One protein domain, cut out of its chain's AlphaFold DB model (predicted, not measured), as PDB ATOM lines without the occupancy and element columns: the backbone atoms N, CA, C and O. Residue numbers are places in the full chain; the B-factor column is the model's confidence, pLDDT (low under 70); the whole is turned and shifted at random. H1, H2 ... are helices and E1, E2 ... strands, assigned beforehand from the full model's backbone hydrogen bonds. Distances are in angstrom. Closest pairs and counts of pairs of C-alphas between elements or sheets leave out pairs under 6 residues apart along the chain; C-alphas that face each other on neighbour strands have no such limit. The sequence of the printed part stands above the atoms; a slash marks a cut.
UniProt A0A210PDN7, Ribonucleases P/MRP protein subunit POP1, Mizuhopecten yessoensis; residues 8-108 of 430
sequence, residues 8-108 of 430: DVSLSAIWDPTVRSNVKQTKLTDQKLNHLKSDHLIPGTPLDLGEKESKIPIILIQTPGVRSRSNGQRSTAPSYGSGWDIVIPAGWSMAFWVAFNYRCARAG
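Overview. This is residues 8 to 108 of the 430 residues of the protein "Ribonucleases P/MRP protein subunit POP1" of Mizuhopecten yessoensis (UniProt A0A210PDN7). With little regular structure, a narrow hairpin, E1 and E2, reaches out through a long loop whose tip, residues 70 to 75, sticks out, while three short helices lie scattered. Of 101 printed residues, 38 are in named elements, in the order H1 H2 E1 E2 H3, class mixed; the sheet is antiparallel. It is only just extended, close to loose, radius of gyration of the C-alphas 19.1 A, spanning 61 by 35 by 23 A.

Along the chain. E1, residues 59 to 63, 12.9 A long, begins at C-alpha 59 (123.722, 82.380, 107.784); E2, residues 83 to 87, spans 13.0 A. H3, residues 93 to 102, 14.4 A, ends at C-alpha 102 (124.817, 103.706, 107.957). H1, residues 17 to 25, and H2, residues 30 to 38, each span 12.3 A.

Arrangement. E1 and E2 are an antiparallel hairpin at 155 degrees; N 61 and O 85, 2.9 A, are within hydrogen-bond range. H2 and H3 are only just apart, closest C-alphas 8.4 A. H1 is apart from H2, H3 and both strands. In H1, H2 and H3 every O i to N i+4 pair is within hydrogen-bond range.

Size, cuts and confidence. The two farthest C-alphas, Leu 41 and Asn 71, are 61.9 A apart. The printed part has no cut. The links H2 to E1 and E1 to E2 are long. pLDDT is under 70 at residue 8 and residues 68 to 76.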
ATOM      1  N   ASP A   8     129.391  71.798 101.557       69.62
ATOM      2  CA  ASP A   8     130.089  72.280 102.752       69.62
ATOM      3  C   ASP A   8     129.823  73.760 103.073       69.62
ATOM      4  O   ASP A   8     129.979  74.176 104.217       69.62
ATOM      5  N   VAL A   9     129.342  74.561 102.112       70.38
ATOM      6  CA  VAL A   9     128.988  75.978 102.343       70.38
ATOM      7  C   VAL A   9     127.758  76.113 103.255       70.38
ATOM      8  O   VAL A   9     127.544  77.156 103.868       70.38
ATOM      9  N   SER A  10     126.948  75.056 103.375       73.44
ATOM     10  CA  SER A  10     125.757  75.040 104.235       73.44
ATOM     11  C   SER A  10     126.049  74.699 105.707       73.44
ATOM     12  O   SER A  10     125.190  74.912 106.569       73.44
ATOM     13  N   LEU A  11     127.259  74.217 106.021       82.75
ATOM     14  CA  LEU A  11     127.699  73.912 107.384       82.75
ATOM     15  C   LEU A  11     128.070  75.203 108.123       82.75
ATOM     16  O   LEU A  11     129.126  75.792 107.910       82.75
ATOM     17  N   SER A  12     127.189  75.644 109.024       85.81
ATOM     18  CA  SER A  12     127.399  76.858 109.818       85.81
ATOM     19  C   SER A  12     127.688  76.550 111.285       85.81
ATOM     20  O   SER A  12     126.935  75.840 111.950       85.81
ATOM     21  N   ALA A  13     128.732  77.182 111.828       89.94
ATOM     22  CA  ALA A  13     129.084  77.115 113.249       89.94
ATOM     23  C   ALA A  13     128.046  77.787 114.173       89.94
ATOM     24  O   ALA A  13     128.131  77.665 115.392       89.94
ATOM     25  N   ILE A  14     127.042  78.484 113.624       90.88
ATOM     26  CA  ILE A  14     125.976  79.116 114.417       90.88
ATOM     27  C   ILE A  14     125.095  78.098 115.159       90.88
ATOM     28  O   ILE A  14     124.415  78.449 116.129       90.88
ATOM     29  N   TRP A  15     125.070  76.846 114.697       91.44
ATOM     30  CA  TRP A  15     124.293  75.780 115.324       91.44
ATOM     31  C   TRP A  15     124.936  75.283 116.625       91.44
ATOM     32  O   TRP A  15     124.220  74.771 117.486       91.44
ATOM     33  N   ASP A  16     126.239  75.514 116.815       93.75
ATOM     34  CA  ASP A  16     126.961  75.143 118.030       93.75
ATOM     35  C   ASP A  16     126.686  76.149 119.173       93.75
ATOM     36  O   ASP A  16     126.995  77.345 119.060       93.75
ATOM     37  N   PRO A  17     126.109  75.704 120.309       94.69
ATOM     38  CA  PRO A  17     125.839  76.577 121.447       94.69
ATOM     39  C   PRO A  17     127.107  77.165 122.083       94.69
ATOM     40  O   PRO A  17     127.045  78.277 122.621       94.69
ATOM     41  N   THR A  18     128.242  76.464 122.022       95.38
ATOM     42  CA  THR A  18     129.510  76.921 122.609       95.38
ATOM     43  C   THR A  18     130.062  78.113 121.833       95.38
ATOM     44  O   THR A  18     130.371  79.145 122.431       95.38
ATOM     45  N   VAL A  19     130.054  78.033 120.499       92.75
ATOM     46  CA  VAL A  19     130.452  79.120 119.598       92.75
ATOM     47  C   VAL A  19     129.558  80.340 119.803       92.75
ATOM     48  O   VAL A  19     130.066  81.444 119.998       92.75
ATOM     49  N   ARG A  20     128.228  80.162 119.850       93.19
ATOM     50  CA  ARG A  20     127.294  81.278 120.104       93.19
ATOM     51  C   ARG A  20     127.551  81.968 121.443       93.19
ATOM     52  O   ARG A  20     127.482  83.194 121.525       93.19
ATOM     53  N   SER A  21     127.838  81.190 122.483       93.31
ATOM     54  CA  SER A  21     128.101  81.717 123.823       93.31
ATOM     55  C   SER A  21     129.430  82.470 123.870       93.31
ATOM     56  O   SER A  21     129.474  83.591 124.374       93.31
ATOM     57  N   ASN A  22     130.481  81.907 123.270       93.81
ATOM     58  CA  ASN A  22     131.803  82.522 123.182       93.81
ATOM     59  C   ASN A  22     131.748  83.862 122.431       93.81
ATOM     60  O   ASN A  22     132.176  84.887 122.956       93.81
ATOM     61  N   VAL A  23     131.116  83.889 121.254       93.31
ATOM     62  CA  VAL A  23     130.971  85.101 120.428       93.31
ATOM     63  C   VAL A  23     130.193  86.205 121.154       93.31
ATOM     64  O   VAL A  23     130.439  87.391 120.936       93.31
ATOM     65  N   LYS A  24     129.258  85.854 122.043       91.81
ATOM     66  CA  LYS A  24     128.548  86.832 122.878       91.81
ATOM     67  C   LYS A  24     129.412  87.347 124.033       91.81
ATOM     68  O   LYS A  24     129.347  88.534 124.338       91.81
ATOM     69  N   GLN A  25     130.191  86.477 124.676       92.31
ATOM     70  CA  GLN A  25     131.034  86.823 125.829       92.31
ATOM     71  C   GLN A  25     132.259  87.658 125.442       92.31
ATOM     72  O   GLN A  25     132.635  88.568 126.173       92.31
ATOM     73  N   THR A  26     132.855  87.381 124.284       92.38
ATOM     74  CA  THR A  26     134.037  88.095 123.768       92.38
ATOM     75  C   THR A  26     133.700  89.436 123.114       92.38
ATOM     76  O   THR A  26     134.603  90.175 122.717       92.38
ATOM     77  N   LYS A  27     132.410  89.788 123.012       92.06
ATOM     78  CA  LYS A  27     131.953  91.034 122.395       92.06
ATOM     79  C   LYS A  27     132.468  92.255 123.169       92.06
ATOM     80  O   LYS A  27     132.088  92.488 124.315       92.06
ATOM     81  N   LEU A  28     133.264  93.086 122.498       91.81
ATOM     82  CA  LEU A  28     133.667  94.400 123.004       91.81
ATOM     83  C   LEU A  28     132.468  95.354 123.083       91.81
ATOM     84  O   LEU A  28     131.564  95.317 122.247       91.81
ATOM     85  N   THR A  29     132.472  96.240 124.079       91.88
ATOM     86  CA  THR A  29     131.442  97.276 124.200       91.88
ATOM     87  C   THR A  29     131.624  98.350 123.130       91.88
ATOM     88  O   THR A  29     132.748  98.735 122.800       91.88
ATOM     89  N   ASP A  30     130.512  98.892 122.632       90.38
ATOM     90  CA  ASP A  30     130.533  99.926 121.590       90.38
ATOM     91  C   ASP A  30     131.304 101.175 122.048       90.38
ATOM     92  O   ASP A  30     132.035 101.781 121.267       90.38
ATOM     93  N   GLN A  31     131.220 101.521 123.338       92.69
ATOM     94  CA  GLN A  31     131.993 102.615 123.929       92.69
ATOM     95  C   GLN A  31     133.501 102.361 123.841       92.69
ATOM     96  O   GLN A  31     134.250 103.255 123.447       92.69
ATOM     97  N   LYS A  32     133.959 101.147 124.181       92.69
ATOM     98  CA  LYS A  32     135.384 100.817 124.106       92.69
ATOM     99  C   LYS A  32     135.866 100.805 122.659       92.69
ATOM    100  O   LYS A  32     136.950 101.307 122.385       92.69
ATOM    101  N   LEU A  33     135.049 100.295 121.742       91.38
ATOM    102  CA  LEU A  33     135.345 100.297 120.313       91.38
ATOM    103  C   LEU A  33     135.440 101.725 119.750       91.38
ATOM    104  O   LEU A  33     136.340 102.020 118.972       91.38
ATOM    105  N   ASN A  34     134.554 102.629 120.173       90.12
ATOM    106  CA  ASN A  34     134.599 104.034 119.770       90.12
ATOM    107  C   ASN A  34     135.815 104.771 120.344       90.12
ATOM    108  O   ASN A  34     136.412 105.562 119.623       90.12
ATOM    109  N   HIS A  35     136.224 104.467 121.580       92.50
ATOM    110  CA  HIS A  35     137.473 104.989 122.145       92.50
ATOM    111  C   HIS A  35     138.689 104.551 121.319       92.50
ATOM    112  O   HIS A  35     139.518 105.371 120.948       92.50
ATOM    113  N   LEU A  36     138.770 103.265 120.965       90.81
ATOM    114  CA  LEU A  36     139.867 102.757 120.132       90.81
ATOM    115  C   LEU A  36     139.889 103.416 118.745       90.81
ATOM    116  O   LEU A  36     140.955 103.682 118.205       90.81
ATOM    117  N   LYS A  37     138.718 103.737 118.180       89.56
ATOM    118  CA  LYS A  37     138.623 104.506 116.930       89.56
ATOM    119  C   LYS A  37     139.074 105.959 117.089       89.56
ATOM    120  O   LYS A  37     139.626 106.499 116.140       89.56
ATOM    121  N   SER A  38     138.821 106.596 118.235       89.81
ATOM    122  CA  SER A  38     139.262 107.975 118.489       89.81
ATOM    123  C   SER A  38     140.757 108.088 118.777       89.81
ATOM    124  O   SER A  38     141.322 109.153 118.561       89.81
ATOM    125  N   ASP A  39     141.394 107.004 119.230       90.00
ATOM    126  CA  ASP A  39     142.843 106.956 119.465       90.00
ATOM    127  C   ASP A  39     143.643 107.024 118.144       90.00
ATOM    128  O   ASP A  39     144.812 107.416 118.129       90.00
ATOM    129  N   HIS A  40     143.023 106.680 117.007       88.06
ATOM    130  CA  HIS A  40     143.624 106.853 115.686       88.06
ATOM    131  C   HIS A  40     143.687 108.334 115.287       88.06
ATOM    132  O   HIS A  40     142.661 108.996 115.148       88.06
ATOM    133  N   LEU A  41     144.897 108.834 114.999       86.56
ATOM    134  CA  LEU A  41     145.112 110.227 114.573       86.56
ATOM    135  C   LEU A  41     144.393 110.599 113.269       86.56
ATOM    136  O   LEU A  41     144.068 111.766 113.062       86.56
ATOM    137  N   ILE A  42     144.204 109.634 112.368       87.56
ATOM    138  CA  ILE A  42     143.638 109.870 111.039       87.56
ATOM    139  C   ILE A  42     142.178 109.397 111.037       87.56
ATOM    140  O   ILE A  42     141.932 108.190 111.154       87.56
ATOM    141  N   PRO A  43     141.205 110.312 110.864       84.56
ATOM    142  CA  PRO A  43     139.806 109.943 110.715       84.56
ATOM    143  C   PRO A  43     139.595 109.020 109.510       84.56
ATOM    144  O   PRO A  43     140.078 109.290 108.414       84.56
ATOM    145  N   GLY A  44     138.835 107.943 109.706       83.06
ATOM    146  CA  GLY A  44     138.476 107.001 108.640       83.06
ATOM    147  C   GLY A  44     139.440 105.825 108.450       83.06
ATOM    148  O   GLY A  44     139.114 104.918 107.685       83.06
ATOM    149  N   THR A  45     140.569 105.784 109.162       88.06
ATOM    150  CA  THR A  45     141.469 104.620 109.152       88.06
ATOM    151  C   THR A  45     140.777 103.399 109.774       88.06
ATOM    152  O   THR A  45     140.204 103.527 110.865       88.06
ATOM    153  N   PRO A  46     140.801 102.218 109.121       86.25
ATOM    154  CA  PRO A  46     140.210 101.005 109.677       86.25
ATOM    155  C   PRO A  46     140.894 100.611 110.994       86.25
ATOM    156  O   PRO A  46     142.104 100.756 111.146       86.25
ATOM    157  N   LEU A  47     140.099 100.135 111.954       87.12
ATOM    158  CA  LEU A  47     140.587  99.634 113.239       87.12
ATOM    159  C   LEU A  47     140.989  98.166 113.092       87.12
ATOM    160  O   LEU A  47     140.117  97.345 112.825       87.12
ATOM    161  N   ASP A  48     142.270  97.864 113.295       87.00
ATOM    162  CA  ASP A  48     142.802  96.499 113.338       87.00
ATOM    163  C   ASP A  48     142.980  96.073 114.802       87.00
ATOM    164  O   ASP A  48     143.721  96.698 115.565       87.00
ATOM    165  N   LEU A  49     142.241  95.042 115.219       86.19
ATOM    166  CA  LEU A  49     142.292  94.498 116.582       86.19
ATOM    167  C   LEU A  49     143.093  93.186 116.660       86.19
ATOM    168  O   LEU A  49     143.220  92.621 117.755       86.19
ATOM    169  N   GLY A  50     143.618  92.694 115.533       89.00
ATOM    170  CA  GLY A  50     144.320  91.420 115.430       89.00
ATOM    171  C   GLY A  50     143.511  90.256 116.013       89.00
ATOM    172  O   GLY A  50     142.360  90.015 115.658       89.00
ATOM    173  N   GLU A  51     144.089  89.533 116.971       85.00
ATOM    174  CA  GLU A  51     143.450  88.364 117.599       85.00
ATOM    175  C   GLU A  51     142.184  88.689 118.408       85.00
ATOM    176  O   GLU A  51     141.399  87.790 118.708       85.00
ATOM    177  N   LYS A  52     141.964  89.963 118.759       85.31
ATOM    178  CA  LYS A  52     140.781  90.411 119.515       85.31
ATOM    179  C   LYS A  52     139.574  90.693 118.618       85.31
ATOM    180  O   LYS A  52     138.525  91.097 119.123       85.31
ATOM    181  N   GLU A  53     139.702  90.511 117.305       89.12
ATOM    182  CA  GLU A  53     138.584  90.639 116.379       89.12
ATOM    183  C   GLU A  53     137.513  89.574 116.620       89.12
ATOM    184  O   GLU A  53     137.777  88.391 116.837       89.12
ATOM    185  N   SER A  54     136.256  90.003 116.554       90.31
ATOM    186  CA  SER A  54     135.121  89.106 116.733       90.31
ATOM    187  C   SER A  54     134.829  88.340 115.443       90.31
ATOM    188  O   SER A  54     134.345  88.907 114.465       90.31
ATOM    189  N   LYS A  55     135.069  87.025 115.457       90.81
ATOM    190  CA  LYS A  55     134.732  86.110 114.355       90.81
ATOM    191  C   LYS A  55     133.298  85.611 114.518       90.81
ATOM    192  O   LYS A  55     133.035  84.692 115.290       90.81
ATOM    193  N   ILE A  56     132.361  86.253 113.827       92.38
ATOM    194  CA  ILE A  56     130.922  86.031 114.026       92.38
ATOM    195  C   ILE A  56     130.384  85.128 112.906       92.38
ATOM    196  O   ILE A  56     130.388  85.551 111.749       92.38
ATOM    197  N   PRO A  57     129.890  83.912 113.210       92.38
ATOM    198  CA  PRO A  57     129.233  83.083 112.209       92.38
ATOM    199  C   PRO A  57     127.843  83.646 111.889       92.38
ATOM    200  O   PRO A  57     127.073  83.958 112.797       92.38
ATOM    201  N   ILE A  58     127.510  83.743 110.602       92.62
ATOM    202  CA  ILE A  58     126.190  84.163 110.108       92.62
ATOM    203  C   ILE A  58     125.668  83.150 109.086       92.62
ATOM    204  O   ILE A  58     126.451  82.432 108.465       92.62
ATOM    205  N   ILE A  59     124.348  83.096 108.904       92.56
ATOM    206  CA  ILE A  59     123.722  82.380 107.784       92.56
ATOM    207  C   ILE A  59     122.994  83.398 106.915       92.56
ATOM    208  O   ILE A  59     122.284  84.262 107.427       92.56
ATOM    209  N   LEU A  60     123.166  83.266 105.604       92.50
ATOM    210  CA  LEU A  60     122.436  84.023 104.598       92.50
ATOM    211  C   LEU A  60     121.483  83.076 103.874       92.50
ATOM    212  O   LEU A  60     121.920  82.088 103.287       92.50
ATOM    213  N   ILE A  61     120.189  83.378 103.914       92.56
ATOM    214  CA  ILE A  61     119.156  82.616 103.212       92.56
ATOM    215  C   ILE A  61     118.536  83.543 102.176       92.56
ATOM    216  O   ILE A  61     117.999  84.593 102.511       92.56
ATOM    217  N   GLN A  62     118.623  83.173 100.903       91.06
ATOM    218  CA  GLN A  62     118.021  83.966  99.841       91.06
ATOM    219  C   GLN A  62     116.536  83.616  99.699       91.06
ATOM    220  O   GLN A  62     116.185  82.457  99.462       91.06
ATOM    221  N   THR A  63     115.665  84.624  99.739       89.94
ATOM    222  CA  THR A  63     114.267  84.481  99.331       89.94
ATOM    223  C   THR A  63     114.130  84.929  97.868       89.94
ATOM    224  O   THR A  63     114.440  86.070  97.526       89.94
ATOM    225  N   PRO A  64     113.692  84.054  96.942       86.94
ATOM    226  CA  PRO A  64     113.633  84.385  95.513       86.94
ATOM    227  C   PRO A  64     112.467  85.321  95.139       86.94
ATOM    228  O   PRO A  64     112.372  85.739  93.984       86.94
ATOM    229  N   GLY A  65     111.578  85.642  96.085       86.06
ATOM    230  CA  GLY A  65     110.370  86.430  95.841       86.06
ATOM    231  C   GLY A  65     109.367  85.715  94.930       86.06
ATOM    232  O   GLY A  65     109.313  84.480  94.870       86.06
ATOM    233  N   VAL A  66     108.562  86.494  94.203       81.56
ATOM    234  CA  VAL A  66     107.550  85.947  93.287       81.56
ATOM    235  C   VAL A  66     108.206  85.250  92.095       81.56
ATOM    236  O   VAL A  66     108.966  85.851  91.333       81.56
ATOM    237  N   ARG A  67     107.881  83.971  91.888       74.94
ATOM    238  CA  ARG A  67     108.364  83.206  90.730       74.94
ATOM    239  C   ARG A  67     107.586  83.580  89.468       74.94
ATOM    240  O   ARG A  67     106.372  83.768  89.509       74.94
ATOM    241  N   SER A  68     108.292  83.633  88.337       59.00
ATOM    242  CA  SER A  68     107.686  83.888  87.026       59.00
ATOM    243  C   SER A  68     106.630  82.824  86.702       59.00
ATOM    244  O   SER A  68     106.937  81.630  86.664       59.00
ATOM    245  N   ARG A  69     105.378  83.250  86.494       63.81
ATOM    246  CA  ARG A  69     104.273  82.376  86.070       63.81
ATOM    247  C   ARG A  69     104.322  82.214  84.550       63.81
ATOM    248  O   ARG A  69     104.487  83.193  83.830       63.81
ATOM    249  N   SER A  70     104.142  80.989  84.057       48.53
ATOM    250  CA  SER A  70     104.196  80.668  82.620       48.53
ATOM    251  C   SER A  70     103.052  81.276  81.796       48.53
ATOM    252  O   SER A  70     103.186  81.408  80.583       48.53
ATOM    253  N   ASN A  71     101.938  81.664  82.428       46.53
ATOM    254  CA  ASN A  71     100.756  82.178  81.733       46.53
ATOM    255  C   ASN A  71     100.747  83.714  81.781       46.53
ATOM    256  O   ASN A  71     100.576  84.303  82.843       46.53
ATOM    257  N   GLY A  72     100.955  84.344  80.621       42.78
ATOM    258  CA  GLY A  72     101.350  85.743  80.383       42.78
ATOM    259  C   GLY A  72     100.491  86.908  80.908       42.78
ATOM    260  O   GLY A  72     100.662  88.016  80.407       42.78
ATOM    261  N   GLN A  73      99.619  86.732  81.903       49.34
ATOM    262  CA  GLN A  73      99.018  87.852  82.640       49.34
ATOM    263  C   GLN A  73      99.844  88.128  83.899       49.34
ATOM    264  O   GLN A  73      99.718  87.457  84.922       49.34
ATOM    265  N   ARG A  74     100.758  89.096  83.789       52.19
ATOM    266  CA  ARG A  74     101.649  89.505  84.882       52.19
ATOM    267  C   ARG A  74     100.848  90.300  85.917       52.19
ATOM    268  O   ARG A  74     100.514  91.451  85.656       52.19
ATOM    269  N   SER A  75     100.564  89.703  87.074       56.38
ATOM    270  CA  SER A  75     100.019  90.426  88.231       56.38
ATOM    271  C   SER A  75     101.093  90.990  89.161       56.38
ATOM    272  O   SER A  75     100.768  91.757  90.055       56.38
ATOM    273  N   THR A  76     102.368  90.654  88.953       65.31
ATOM    274  CA  THR A  76     103.522  91.215  89.673       65.31
ATOM    275  C   THR A  76     104.789  91.063  88.834       65.31
ATOM    276  O   THR A  76     104.868  90.205  87.946       65.31
ATOM    277  N   ALA A  77     105.798  91.901  89.089       72.31
ATOM    278  CA  ALA A  77     107.107  91.729  88.467       72.31
ATOM    279  C   ALA A  77     107.769  90.429  88.974       72.31
ATOM    280  O   ALA A  77     107.715  90.148  90.177       72.31
ATOM    281  N   PRO A  78     108.409  89.633  88.094       75.44
ATOM    282  CA  PRO A  78     109.169  88.471  88.538       75.44
ATOM    283  C   PRO A  78     110.253  88.914  89.528       75.44
ATOM    284  O   PRO A  78     110.849  89.978  89.365       75.44
ATOM    285  N   SER A  79     110.484  88.106  90.562       80.94
ATOM    286  CA  SER A  79     111.430  88.377  91.653       80.94
ATOM    287  C   SER A  79     111.075  89.566  92.553       80.94
ATOM    288  O   SER A  79     111.901  89.976  93.373       80.94
ATOM    289  N   TYR A  80     109.852  90.109  92.469       87.62
ATOM    290  CA  TYR A  80     109.390  91.103  93.438       87.62
ATOM    291  C   TYR A  80     109.366  90.513  94.857       87.62
ATOM    292  O   TYR A  80     108.939  89.374  95.076       87.62
ATOM    293  N   GLY A  81     109.871  91.297  95.811       86.69
ATOM    294  CA  GLY A  81     110.118  90.871  97.188       86.69
ATOM    295  C   GLY A  81     111.140  89.740  97.312       86.69
ATOM    296  O   GLY A  81     111.056  88.942  98.241       86.69
ATOM    297  N   SER A  82     112.076  89.645  96.363       91.19
ATOM    298  CA  SER A  82     113.319  88.917  96.595       91.19
ATOM    299  C   SER A  82     114.149  89.635  97.656       91.19
ATOM    300  O   SER A  82     114.187  90.866  97.712       91.19
ATOM    301  N   GLY A  83     114.792  88.860  98.518       92.56
ATOM    302  CA  GLY A  83     115.506  89.384  99.669       92.56
ATOM    303  C   GLY A  83     116.494  88.385 100.244       92.56
ATOM    304  O   GLY A  83     116.688  87.285  99.722       92.56
ATOM    305  N   TRP A  84     117.135  88.808 101.325       93.62
ATOM    306  CA  TRP A  84     118.082  88.005 102.080       93.62
ATOM    307  C   TRP A  84     117.676  88.017 103.543       93.62
ATOM    308  O   TRP A  84     117.605  89.084 104.154       93.62
ATOM    309  N   ASP A  85     117.466  86.833 104.102       94.31
ATOM    310  CA  ASP A  85     117.324  86.650 105.535       94.31
ATOM    311  C   ASP A  85     118.715  86.418 106.122       94.31
ATOM    312  O   ASP A  85     119.456  85.523 105.701       94.31
ATOM    313  N   ILE A  86     119.082  87.257 107.086       94.12
ATOM    314  CA  ILE A  86     120.381  87.208 107.755       94.12
ATOM    315  C   ILE A  86     120.159  86.677 109.168       94.12
ATOM    316  O   ILE A  86     119.597  87.364 110.021       94.12
ATOM    317  N   VAL A  87     120.619  85.455 109.428       94.50
ATOM    318  CA  VAL A  87     120.556  84.839 110.759       94.50
ATOM    319  C   VAL A  87     121.859  85.126 111.495       94.50
ATOM    320  O   VAL A  87     122.943  84.771 111.030       94.50
ATOM    321  N   ILE A  88     121.745  85.778 112.653       94.38
ATOM    322  CA  ILE A  88     122.870  86.294 113.443       94.38
ATOM    323  C   ILE A  88     122.742  85.789 114.892       94.38
ATOM    324  O   ILE A  88     121.622  85.731 115.410       94.38
ATOM    325  N   PRO A  89     123.848  85.463 115.591       94.25
ATOM    326  CA  PRO A  89     123.815  85.127 117.012       94.25
ATOM    327  C   PRO A  89     123.228  86.250 117.882       94.25
ATOM    328  O   PRO A  89     123.481  87.442 117.670       94.25
ATOM    329  N   ALA A  90     122.493  85.866 118.927       92.56
ATOM    330  CA  ALA A  90     121.917  86.811 119.880       92.56
ATOM    331  C   ALA A  90     123.002  87.674 120.556       92.56
ATOM    332  O   ALA A  90     124.004  87.166 121.056       92.56
ATOM    333  N   GLY A  91     122.775  88.990 120.612       92.00
ATOM    334  CA  GLY A  91     123.719  89.978 121.158       92.00
ATOM    335  C   GLY A  91     124.474  90.783 120.095       92.00
ATOM    336  O   GLY A  91     124.949  91.880 120.393       92.00
ATOM    337  N   TRP A  92     124.520  90.310 118.847       94.25
ATOM    338  CA  TRP A  92     125.168  91.015 117.731       94.25
ATOM    339  C   TRP A  92     124.201  91.794 116.833       94.25
ATOM    340  O   TRP A  92     124.640  92.663 116.084       94.25
ATOM    341  N   SER A  93     122.892  91.568 116.960       93.31
ATOM    342  CA  SER A  93     121.861  92.155 116.093       93.31
ATOM    343  C   SER A  93     121.950  93.681 115.981       93.31
ATOM    344  O   SER A  93     121.923  94.205 114.874       93.31
ATOM    345  N   MET A  94     122.134  94.398 117.098       93.62
ATOM    346  CA  MET A  94     122.217  95.867 117.082       93.62
ATOM    347  C   MET A  94     123.446  96.399 116.338       93.62
ATOM    348  O   MET A  94     123.339  97.410 115.651       93.62
ATOM    349  N   ALA A  95     124.590  95.711 116.425       93.44
ATOM    350  CA  ALA A  95     125.803  96.130 115.724       93.44
ATOM    351  C   ALA A  95     125.613  96.043 114.200       93.44
ATOM    352  O   ALA A  95     125.927  96.989 113.476       93.44
ATOM    353  N   PHE A  96     125.017  94.946 113.722       94.38
ATOM    354  CA  PHE A  96     124.666  94.776 112.310       94.38
ATOM    355  C   PHE A  96     123.572  95.751 111.870       94.38
ATOM    356  O   PHE A  96     123.690  96.380 110.822       94.38
ATOM    357  N   TRP A  97     122.534  95.932 112.687       94.44
ATOM    358  CA  TRP A  97     121.437  96.850 112.394       94.44
ATOM    359  C   TRP A  97     121.930  98.281 112.172       94.44
ATOM    360  O   TRP A  97     121.595  98.911 111.169       94.44
ATOM    361  N   VAL A  98     122.776  98.791 113.069       94.31
ATOM    362  CA  VAL A  98     123.380 100.124 112.939       94.31
ATOM    363  C   VAL A  98     124.252 100.211 111.681       94.31
ATOM    364  O   VAL A  98     124.157 101.192 110.944       94.31
ATOM    365  N   ALA A  99     125.037  99.172 111.379       93.69
ATOM    366  CA  ALA A  99     125.848  99.124 110.163       93.69
ATOM    367  C   ALA A  99     125.000  99.216 108.878       93.69
ATOM    368  O   ALA A  99     125.361  99.956 107.962       93.69
ATOM    369  N   PHE A 100     123.850  98.535 108.817       95.31
ATOM    370  CA  PHE A 100     122.932  98.635 107.678       95.31
ATOM    371  C   PHE A 100     122.322 100.032 107.538       95.31
ATOM    372  O   PHE A 100     122.268 100.570 106.431       95.31
ATOM    373  N   ASN A 101     121.928 100.660 108.648       95.12
ATOM    374  CA  ASN A 101     121.400 102.027 108.629       95.12
ATOM    375  C   ASN A 101     122.450 103.036 108.129       95.12
ATOM    376  O   ASN A 101     122.127 103.900 107.315       95.12
ATOM    377  N   TYR A 102     123.727 102.884 108.507       94.12
ATOM    378  CA  TYR A 102     124.817 103.706 107.957       94.12
ATOM    379  C   TYR A 102     125.059 103.492 106.456       94.12
ATOM    380  O   TYR A 102     125.664 104.338 105.798       94.12
ATOM    381  N   ARG A 103     124.574 102.382 105.888       95.94
ATOM    382  CA  ARG A 103     124.541 102.122 104.440       95.94
ATOM    383  C   ARG A 103     123.184 102.452 103.810       95.94
ATOM    384  O   ARG A 103     122.883 101.967 102.726       95.94
ATOM    385  N   CYS A 104     122.402 103.321 104.453       95.31
ATOM    386  CA  CYS A 104     121.116 103.834 103.972       95.31
ATOM    387  C   CYS A 104     119.995 102.787 103.852       95.31
ATOM    388  O   CYS A 104     118.992 103.047 103.180       95.31
ATOM    389  N   ALA A 105     120.113 101.628 104.511       94.69
ATOM    390  CA  ALA A 105     118.980 100.717 104.647       94.69
ATOM    391  C   ALA A 105     117.868 101.382 105.476       94.69
ATOM    392  O   ALA A 105     118.146 102.096 106.439       94.69
ATOM    393  N   ARG A 106     116.604 101.151 105.106       94.38
ATOM    394  CA  ARG A 106     115.432 101.664 105.829       94.38
ATOM    395  C   ARG A 106     114.701 100.515 106.504       94.38
ATOM    396  O   ARG A 106     114.483  99.477 105.889       94.38
ATOM    397  N   ALA A 107     114.302 100.725 107.752       93.94
ATOM    398  CA  ALA A 107     113.532  99.753 108.511       93.94
ATOM    399  C   ALA A 107     112.049  99.789 108.111       93.94
ATOM    400  O   ALA A 107     111.448 100.862 108.078       93.94
ATOM    401  N   GLY A 108     111.474  98.618 107.834       94.88
ATOM    402  CA  GLY A 108     110.031  98.411 107.699       94.88
ATOM    403  C   GLY A 108     109.483  97.661 108.913       94.88
ATOM    404  O   GLY A 108     110.190  96.849 109.509       94.88
TER     405      GLY A 108